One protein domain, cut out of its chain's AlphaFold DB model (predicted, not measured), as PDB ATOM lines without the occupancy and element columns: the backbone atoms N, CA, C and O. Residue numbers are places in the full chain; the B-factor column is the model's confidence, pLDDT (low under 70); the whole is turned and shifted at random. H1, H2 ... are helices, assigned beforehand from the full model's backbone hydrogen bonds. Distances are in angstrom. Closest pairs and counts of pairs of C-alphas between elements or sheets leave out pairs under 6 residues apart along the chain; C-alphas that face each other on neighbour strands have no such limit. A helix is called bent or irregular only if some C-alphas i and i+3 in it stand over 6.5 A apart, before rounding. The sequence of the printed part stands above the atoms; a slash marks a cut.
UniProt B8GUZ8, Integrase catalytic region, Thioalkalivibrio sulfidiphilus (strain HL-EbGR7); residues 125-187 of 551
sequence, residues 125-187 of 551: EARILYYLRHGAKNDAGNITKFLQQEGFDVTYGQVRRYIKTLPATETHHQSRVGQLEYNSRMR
ATOM      1  N   GLU A 125     140.298 106.300  96.516       88.38
ATOM      2  CA  GLU A 125     138.907 106.723  96.300       88.38
ATOM      3  C   GLU A 125     137.920 105.558  96.188       88.38
ATOM      4  O   GLU A 125     136.846 105.598  96.792       88.38
ATOM      5  N   ALA A 126     138.283 104.518  95.434       86.56
ATOM      6  CA  ALA A 126     137.455 103.327  95.264       86.56
ATOM      7  C   ALA A 126     137.251 102.594  96.598       86.56
ATOM      8  O   ALA A 126     136.162 102.096  96.884       86.56
ATOM      9  N   ARG A 127     138.280 102.591  97.451       90.00
ATOM     10  CA  ARG A 127     138.235 101.958  98.766       90.00
ATOM     11  C   ARG A 127     137.392 102.755  99.759       90.00
ATOM     12  O   ARG A 127     136.606 102.172 100.504       90.00
ATOM     13  N   ILE A 128     137.440 104.087  99.688       88.44
ATOM     14  CA  ILE A 128     136.512 104.960 100.425       88.44
ATOM     15  C   ILE A 128     135.057 104.646 100.040       88.44
ATOM     16  O   ILE A 128     134.213 104.487 100.920       88.44
ATOM     17  N   LEU A 129     134.758 104.522  98.741       87.75
ATOM     18  CA  LEU A 129     133.414 104.172  98.267       87.75
ATOM     19  C   LEU A 129     132.986 102.772  98.717       87.75
ATOM     20  O   LEU A 129     131.841 102.596  99.127       87.75
ATOM     21  N   TYR A 130     133.898 101.798  98.700       88.44
ATOM     22  CA  TYR A 130     133.635 100.463  99.229       88.44
ATOM     23  C   TYR A 130     133.175 100.527 100.690       88.44
ATOM     24  O   TYR A 130     132.085 100.052 101.003       88.44
ATOM     25  N   TYR A 131     133.938 101.187 101.569       87.31
ATOM     26  CA  TYR A 131     133.588 101.275 102.990       87.31
ATOM     27  C   TYR A 131     132.333 102.102 103.270       87.31
ATOM     28  O   TYR A 131     131.617 101.807 104.229       87.31
ATOM     29  N   LEU A 132     132.034 103.102 102.434       84.69
ATOM     30  CA  LEU A 132     130.774 103.849 102.487       84.69
ATOM     31  C   LEU A 132     129.562 102.984 102.128       84.69
ATOM     32  O   LEU A 132     128.477 103.209 102.664       84.69
ATOM     33  N   ARG A 133     129.733 102.025 101.210       83.88
ATOM     34  CA  ARG A 133     128.659 101.176 100.677       83.88
ATOM     35  C   ARG A 133     128.573  99.800 101.344       83.88
ATOM     36  O   ARG A 133     127.643  99.064 101.027       83.88
ATOM     37  N   HIS A 134     129.474  99.478 102.270       78.44
ATOM     38  CA  HIS A 134     129.638  98.165 102.911       78.44
ATOM     39  C   HIS A 134     128.484  97.745 103.854       78.44
ATOM     40  O   HIS A 134     128.606  96.769 104.582       78.44
ATOM     41  N   GLY A 135     127.370  98.483 103.905       65.25
ATOM     42  CA  GLY A 135     126.223  98.178 104.774       65.25
ATOM     43  C   GLY A 135     126.370  98.675 106.215       65.25
ATOM     44  O   GLY A 135     125.392  99.100 106.827       65.25
ATOM     45  N   ALA A 136     127.593  98.711 106.746       72.00
ATOM     46  CA  ALA A 136     127.892  99.330 108.035       72.00
ATOM     47  C   ALA A 136     127.908 100.867 107.928       72.00
ATOM     48  O   ALA A 136     128.439 101.433 106.968       72.00
ATOM     49  N   LYS A 137     127.362 101.568 108.933       70.44
ATOM     50  CA  LYS A 137     127.363 103.043 109.012       70.44
ATOM     51  C   LYS A 137     128.753 103.586 109.380       70.44
ATOM     52  O   LYS A 137     128.929 104.219 110.416       70.44
ATOM     53  N   ASN A 138     129.735 103.364 108.512       83.25
ATOM     54  CA  ASN A 138     131.087 103.879 108.681       83.25
ATOM     55  C   ASN A 138     131.105 105.401 108.491       83.25
ATOM     56  O   ASN A 138     130.623 105.935 107.484       83.25
ATOM     57  N   ASP A 139     131.653 106.113 109.470       85.06
ATOM     58  CA  ASP A 139     131.926 107.537 109.361       85.06
ATOM     59  C   ASP A 139     133.305 107.781 108.724       85.06
ATOM     60  O   ASP A 139     134.078 106.859 108.450       85.06
ATOM     61  N   ALA A 140     133.628 109.046 108.450       88.00
ATOM     62  CA  ALA A 140     134.911 109.389 107.843       88.00
ATOM     63  C   ALA A 140     136.107 108.992 108.734       88.00
ATOM     64  O   ALA A 140     137.188 108.730 108.207       88.00
ATOM     65  N   GLY A 141     135.924 108.933 110.058       89.75
ATOM     66  CA  GLY A 141     136.956 108.522 111.009       89.75
ATOM     67  C   GLY A 141     137.298 107.043 110.872       89.75
ATOM     68  O   GLY A 141     138.462 106.700 110.672       89.75
ATOM     69  N   ASN A 142     136.287 106.178 110.891       90.69
ATOM     70  CA  ASN A 142     136.450 104.735 110.740       90.69
ATOM     71  C   ASN A 142     137.040 104.380 109.377       90.69
ATOM     72  O   ASN A 142     138.000 103.619 109.309       90.69
ATOM     73  N   ILE A 143     136.548 105.007 108.302       90.75
ATOM     74  CA  ILE A 143     137.100 104.807 106.954       90.75
ATOM     75  C   ILE A 143     138.587 105.178 106.919       90.75
ATOM     76  O   ILE A 143     139.380 104.454 106.331       90.75
ATOM     77  N   THR A 144     138.980 106.274 107.573       92.81
ATOM     78  CA  THR A 144     140.394 106.678 107.639       92.81
ATOM     79  C   THR A 144     141.242 105.615 108.335       92.81
ATOM     80  O   THR A 144     142.283 105.243 107.807       92.81
ATOM     81  N   LYS A 145     140.784 105.087 109.479       93.00
ATOM     82  CA  LYS A 145     141.501 104.035 110.217       93.00
ATOM     83  C   LYS A 145     141.670 102.764 109.386       93.00
ATOM     84  O   LYS A 145     142.761 102.208 109.360       93.00
ATOM     85  N   PHE A 146     140.624 102.334 108.683       93.31
ATOM     86  CA  PHE A 146     140.700 101.152 107.823       93.31
ATOM     87  C   PHE A 146     141.683 101.349 106.669       93.31
ATOM     88  O   PHE A 146     142.510 100.484 106.419       93.31
ATOM     89  N   LEU A 147     141.669 102.517 106.025       92.81
ATOM     90  CA  LEU A 147     142.621 102.828 104.959       92.81
ATOM     91  C   LEU A 147     144.069 102.853 105.464       92.81
ATOM     92  O   LEU A 147     144.957 102.345 104.790       92.81
ATOM     93  N   GLN A 148     144.308 103.394 106.659       93.38
ATOM     94  CA  GLN A 148     145.636 103.381 107.277       93.38
ATOM     95  C   GLN A 148     146.102 101.956 107.608       93.38
ATOM     96  O   GLN A 148     147.260 101.627 107.368       93.38
ATOM     97  N   GLN A 149     145.204 101.092 108.097       92.75
ATOM     98  CA  GLN A 149     145.495  99.668 108.327       92.75
ATOM     99  C   GLN A 149     145.801  98.914 107.027       92.75
ATOM    100  O   GLN A 149     146.604  97.988 107.027       92.75
ATOM    101  N   GLU A 150     145.200  99.332 105.915       91.56
ATOM    102  CA  GLU A 150     145.477  98.809 104.572       91.56
ATOM    103  C   GLU A 150     146.741  99.410 103.927       91.56
ATOM    104  O   GLU A 150     147.065  99.071 102.791       91.56
ATOM    105  N   GLY A 151     147.469 100.282 104.635       90.50
ATOM    106  CA  GLY A 151     148.737 100.861 104.183       90.50
ATOM    107  C   GLY A 151     148.614 102.156 103.374       90.50
ATOM    108  O   GLY A 151     149.600 102.603 102.792       90.50
ATOM    109  N   PHE A 152     147.434 102.785 103.325       90.56
ATOM    110  CA  PHE A 152     147.265 104.082 102.665       90.56
ATOM    111  C   PHE A 152     147.684 105.242 103.577       90.56
ATOM    112  O   PHE A 152     147.158 105.409 104.680       90.56
ATOM    113  N   ASP A 153     148.556 106.116 103.070       89.88
ATOM    114  CA  ASP A 153     148.930 107.371 103.732       89.88
ATOM    115  C   ASP A 153     147.856 108.450 103.511       89.88
ATOM    116  O   ASP A 153     147.906 109.265 102.583       89.88
ATOM    117  N   VAL A 154     146.812 108.404 104.343       90.19
ATOM    118  CA  VAL A 154     145.693 109.351 104.309       90.19
ATOM    119  C   VAL A 154     145.330 109.864 105.696       90.19
ATOM    120  O   VAL A 154     145.392 109.160 106.703       90.19
ATOM    121  N   THR A 155     144.876 111.112 105.741       91.12
ATOM    122  CA  THR A 155     144.395 111.777 106.956       91.12
ATOM    123  C   THR A 155     142.872 111.867 106.987       91.12
ATOM    124  O   THR A 155     142.200 111.944 105.951       91.12
ATOM    125  N   TYR A 156     142.312 111.989 108.193       90.75
ATOM    126  CA  TYR A 156     140.875 112.206 108.389       90.75
ATOM    127  C   TYR A 156     140.350 113.416 107.603       90.75
ATOM    128  O   TYR A 156     139.280 113.362 106.992       90.75
ATOM    129  N   GLY A 157     141.121 114.507 107.562       87.62
ATOM    130  CA  GLY A 157     140.757 115.715 106.820       87.62
ATOM    131  C   GLY A 157     140.628 115.473 105.313       87.62
ATOM    132  O   GLY A 157     139.689 115.981 104.693       87.62
ATOM    133  N   GLN A 158     141.530 114.674 104.733       88.44
ATOM    134  CA  GLN A 158     141.495 114.297 103.317       88.44
ATOM    135  C   GLN A 158     140.275 113.429 102.995       88.44
ATOM    136  O   GLN A 158     139.507 113.775 102.094       88.44
ATOM    137  N   VAL A 159     140.049 112.365 103.772       88.25
ATOM    138  CA  VAL A 159     138.914 111.447 103.585       88.25
ATOM    139  C   VAL A 159     137.589 112.188 103.767       88.25
ATOM    140  O   VAL A 159     136.728 112.150 102.888       88.25
ATOM    141  N   ARG A 160     137.433 112.960 104.850       90.56
ATOM    142  CA  ARG A 160     136.223 113.756 105.100       90.56
ATOM    143  C   ARG A 160     135.945 114.754 103.979       90.56
ATOM    144  O   ARG A 160     134.791 114.911 103.579       90.56
ATOM    145  N   ARG A 161     136.969 115.463 103.488       85.50
ATOM    146  CA  ARG A 161     136.804 116.423 102.386       85.50
ATOM    147  C   ARG A 161     136.376 115.708 101.109       85.50
ATOM    148  O   ARG A 161     135.476 116.207 100.445       85.50
ATOM    149  N   TYR A 162     136.960 114.553 100.799       87.75
ATOM    150  CA  TYR A 162     136.547 113.763  99.642       87.75
ATOM    151  C   TYR A 162     135.086 113.311  99.752       87.75
ATOM    152  O   TYR A 162     134.309 113.552  98.832       87.75
ATOM    153  N   ILE A 163     134.675 112.771 100.902       86.50
ATOM    154  CA  ILE A 163     133.282 112.358 101.129       86.50
ATOM    155  C   ILE A 163     132.315 113.533 100.930       86.50
ATOM    156  O   ILE A 163     131.264 113.361 100.329       86.50
ATOM    157  N   LYS A 164     132.682 114.745 101.367       85.38
ATOM    158  CA  LYS A 164     131.871 115.955 101.137       85.38
ATOM    159  C   LYS A 164     131.755 116.369  99.669       85.38
ATOM    160  O   LYS A 164     130.813 117.072  99.333       85.38
ATOM    161  N   THR A 165     132.714 115.995  98.824       82.62
ATOM    162  CA  THR A 165     132.661 116.278  97.379       82.62
ATOM    163  C   THR A 165     131.871 115.240  96.594       82.62
ATOM    164  O   THR A 165     131.575 115.467  95.425       82.62
ATOM    165  N   LEU A 166     131.554 114.099  97.209       83.62
ATOM    166  CA  LEU A 166     130.794 113.060  96.542       83.62
ATOM    167  C   LEU A 166     129.353 113.525  96.278       83.62
ATOM    168  O   LEU A 166     128.768 114.221  97.114       83.62
ATOM    169  N   PRO A 167     128.753 113.109  95.150       82.00
ATOM    170  CA  PRO A 167     127.335 113.326  94.903       82.00
ATOM    171  C   PRO A 167     126.473 112.714  96.013       82.00
ATOM    172  O   PRO A 167     126.848 111.715  96.631       82.00
ATOM    173  N   ALA A 168     125.267 113.252  96.203       78.38
ATOM    174  CA  ALA A 168     124.302 112.721  97.169       78.38
ATOM    175  C   ALA A 168     124.001 111.223  96.955       78.38
ATOM    176  O   ALA A 168     123.723 110.502  97.909       78.38
ATOM    177  N   THR A 169     124.109 110.733  95.714       78.50
ATOM    178  CA  THR A 169     123.913 109.318  95.351       78.50
ATOM    179  C   THR A 169     124.936 108.381  95.971       78.50
ATOM    180  O   THR A 169     124.637 107.210  96.181       78.50
ATOM    181  N   GLU A 170     126.116 108.897  96.299       79.69
ATOM    182  CA  GLU A 170     127.194 108.146  96.931       79.69
ATOM    183  C   GLU A 170     127.144 108.257  98.451       79.69
ATOM    184  O   GLU A 170     127.276 107.264  99.165       79.69
ATOM    185  N   THR A 171     126.907 109.462  98.972       76.12
ATOM    186  CA  THR A 171     126.840 109.689 100.421       76.12
ATOM    187  C   THR A 171     125.589 109.074 101.047       76.12
ATOM    188  O   THR A 171     125.662 108.582 102.177       76.12
ATOM    189  N   HIS A 172     124.479 109.044 100.306       74.88
ATOM    190  CA  HIS A 172     123.206 108.433 100.685       74.88
ATOM    191  C   HIS A 172     122.882 107.200  99.844       74.88
ATOM    192  O   HIS A 172     121.713 106.937  99.594       74.88
ATOM    193  N   HIS A 173     123.887 106.445  99.398       79.62
ATOM    194  CA  HIS A 173     123.669 105.216  98.635       79.62
ATOM    195  C   HIS A 173     122.732 104.238  99.368       79.62
ATOM    196  O   HIS A 173     122.775 104.119 100.597       79.62
ATOM    197  N   GLN A 174     121.912 103.497  98.615       79.19
ATOM    198  CA  GLN A 174     120.889 102.594  99.150       79.19
ATOM    199  C   GLN A 174     121.438 101.600 100.179       79.19
ATOM    200  O   GLN A 174     120.794 101.350 101.194       79.19
ATOM    201  N   SER A 175     122.637 101.062  99.949       78.56
ATOM    202  CA  SER A 175     123.261 100.105 100.869       78.56
ATOM    203  C   SER A 175     123.635 100.699 102.232       78.56
ATOM    204  O   SER A 175     123.810  99.945 103.177       78.56
ATOM    205  N   ARG A 176     123.738 102.029 102.369       76.19
ATOM    206  CA  ARG A 176     124.119 102.701 103.624       76.19
ATOM    207  C   ARG A 176     122.923 103.089 104.490       76.19
ATOM    208  O   ARG A 176     122.984 103.006 105.714       76.19
ATOM    209  N   VAL A 177     121.880 103.612 103.854       74.62
ATOM    210  CA  VAL A 177     120.699 104.175 104.533       74.62
ATOM    211  C   VAL A 177     119.498 103.223 104.497       74.62
ATOM    212  O   VAL A 177     118.536 103.395 105.234       74.62
ATOM    213  N   GLY A 178     119.557 102.179 103.667       74.38
ATOM    214  CA  GLY A 178     118.437 101.283 103.408       74.38
ATOM    215  C   GLY A 178     117.477 101.842 102.355       74.38
ATOM    216  O   GLY A 178     117.440 103.039 102.071       74.38
ATOM    217  N   GLN A 179     116.677 100.958 101.753       75.56
ATOM    218  CA  GLN A 179     115.797 101.298 100.626       75.56
ATOM    219  C   GLN A 179     114.788 102.409 100.955       75.56
ATOM    220  O   GLN A 179     114.498 103.245 100.100       75.56
ATOM    221  N   LEU A 180     114.246 102.413 102.176       66.56
ATOM    222  CA  LEU A 180     113.206 103.354 102.591       66.56
ATOM    223  C   LEU A 180     113.769 104.773 102.762       66.56
ATOM    224  O   LEU A 180     113.276 105.706 102.137       66.56
ATOM    225  N   GLU A 181     114.855 104.927 103.524       70.00
ATOM    226  CA  GLU A 181     115.532 106.218 103.711       70.00
ATOM    227  C   GLU A 181     116.135 106.733 102.390       70.00
ATOM    228  O   GLU A 181     116.055 107.931 102.105       70.00
ATOM    229  N   TYR A 182     116.648 105.828 101.544       76.38
ATOM    230  CA  TYR A 182     117.080 106.145 100.182       76.38
ATOM    231  C   TYR A 182     115.934 106.740  99.368       76.38
ATOM    232  O   TYR A 182     116.057 107.845  98.851       76.38
ATOM    233  N   ASN A 183     114.792 106.052  99.287       71.38
ATOM    234  CA  ASN A 183     113.646 106.532  98.519       71.38
ATOM    235  C   ASN A 183     113.127 107.874  99.047       71.38
ATOM    236  O   ASN A 183     112.808 108.755  98.249       71.38
ATOM    237  N   SER A 184     113.090 108.064 100.366       67.69
ATOM    238  CA  SER A 184     112.652 109.322 100.974       67.69
ATOM    239  C   SER A 184     113.557 110.501 100.608       67.69
ATOM    240  O   SER A 184     113.037 111.566 100.261       67.69
ATOM    241  N   ARG A 185     114.887 110.314 100.643       68.44
ATOM    242  CA  ARG A 185     115.876 111.376 100.374       68.44
ATOM    243  C   ARG A 185     116.193 111.592  98.897       68.44
ATOM    244  O   ARG A 185     116.486 112.716  98.511       68.44
ATOM    245  N   MET A 186     116.172 110.529  98.098       69.88
ATOM    246  CA  MET A 186     116.733 110.521  96.742       69.88
ATOM    247  C   MET A 186     115.673 110.588  95.648       69.88
ATOM    248  O   MET A 186     115.975 111.047  94.548       69.88
ATOM    249  N   ARG A 187     114.430 110.153  95.910       64.50
ATOM    250  CA  ARG A 187     113.354 110.343  94.928       64.50
ATOM    251  C   ARG A 187     112.940 111.806  94.899       64.50
ATOM    252  O   ARG A 187     112.675 112.396  95.951       64.50
TER     253      ARG A 187
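What this domain is: This is residues 125 to 187 of the 551 residues of the protein "Integrase catalytic region" of Thioalkalivibrio sulfidiphilus (strain HL-EbGR7) (UniProt B8GUZ8). Five short helices make an elongated body: H1, H2 and H3 cluster in one half, inclined to one another rather than side by side, and the irregular H5 makes the other end, with the small H4 between H3 and H5 along the chain. The turn after H2, at Gly 151, lies at the far end from Arg 187, the last printed residue. The printed part has 63 residues with five named helices, in the order H1, H2, H3, H4, H5, and no named strand; the class is all helix, with 46 residues in the helices. The whole is compact, with a radius of gyration of the C-alphas of 12.0 A, and spans 37 by 20 by 16 A.

How they stand to each other: H1, residues 125 to 133, is the hub, touching three other helices. It touches H2, residues 140 to 149, closest at the C-alphas of Tyr 131 and Ile 143, 6.4 A apart; they run opposite ways at a steep tilt of 57 degrees. H2 touches H3, residues 156 to 165, at a steep tilt of 56 degrees, opposite ways; their closest C-alphas, of Ala 140 and Arg 160, are 5.3 A apart. H1 and H3 are close but not clearly touching, about perpendicular at 79 degrees, with the C-alphas of Ile 128 and Val 159 closest at 7.6 A. H4, residues 168 to 171, only just touches H1, with 3 pairs of C-alphas within 8 A, the closest those of Leu 132 and Thr 171 at 7.3 A. H5, residues 174 to 186, touches H1 only at their ends, and only just, with 3 pairs of C-alphas within 8 A; H5 does so with residues 175 to 176 alone, and the C-alphas of Arg 133 and Ser 175 are closest at 5.5 A. H2 is apart from H4 and H5, and H3 is apart from H5. In H1, H2 and H3 every O i to N i+4 pair is within hydrogen-bond range; in H5 6 of 9 are, and H4 is too short for such a pair.

Where its parts are: H1 begins at C-alpha 125 (138.907, 106.723, 96.300) and is 12.4 A long from first to last C-alpha. H2 measures 14.4 A, H3 14.3 A and H4 5.1 A. H5 measures 9.3 A and ends at C-alpha 186 (116.733, 110.521, 96.742); it is irregular, with C-alphas 176 and 179 9.0 A apart.

The domain as a whole: The two C-alphas farthest apart, of Gly 151 and Arg 187, are 37.8 A from each other. The printed part has no cut. The links H3 to H4 and H4 to H5 are tight, those from H1 to H2 and H2 to H3 are short, and no link is long. The mean pLDDT of the printed part is 82.9; residues 135, 180 and 184 to 187 are under 70.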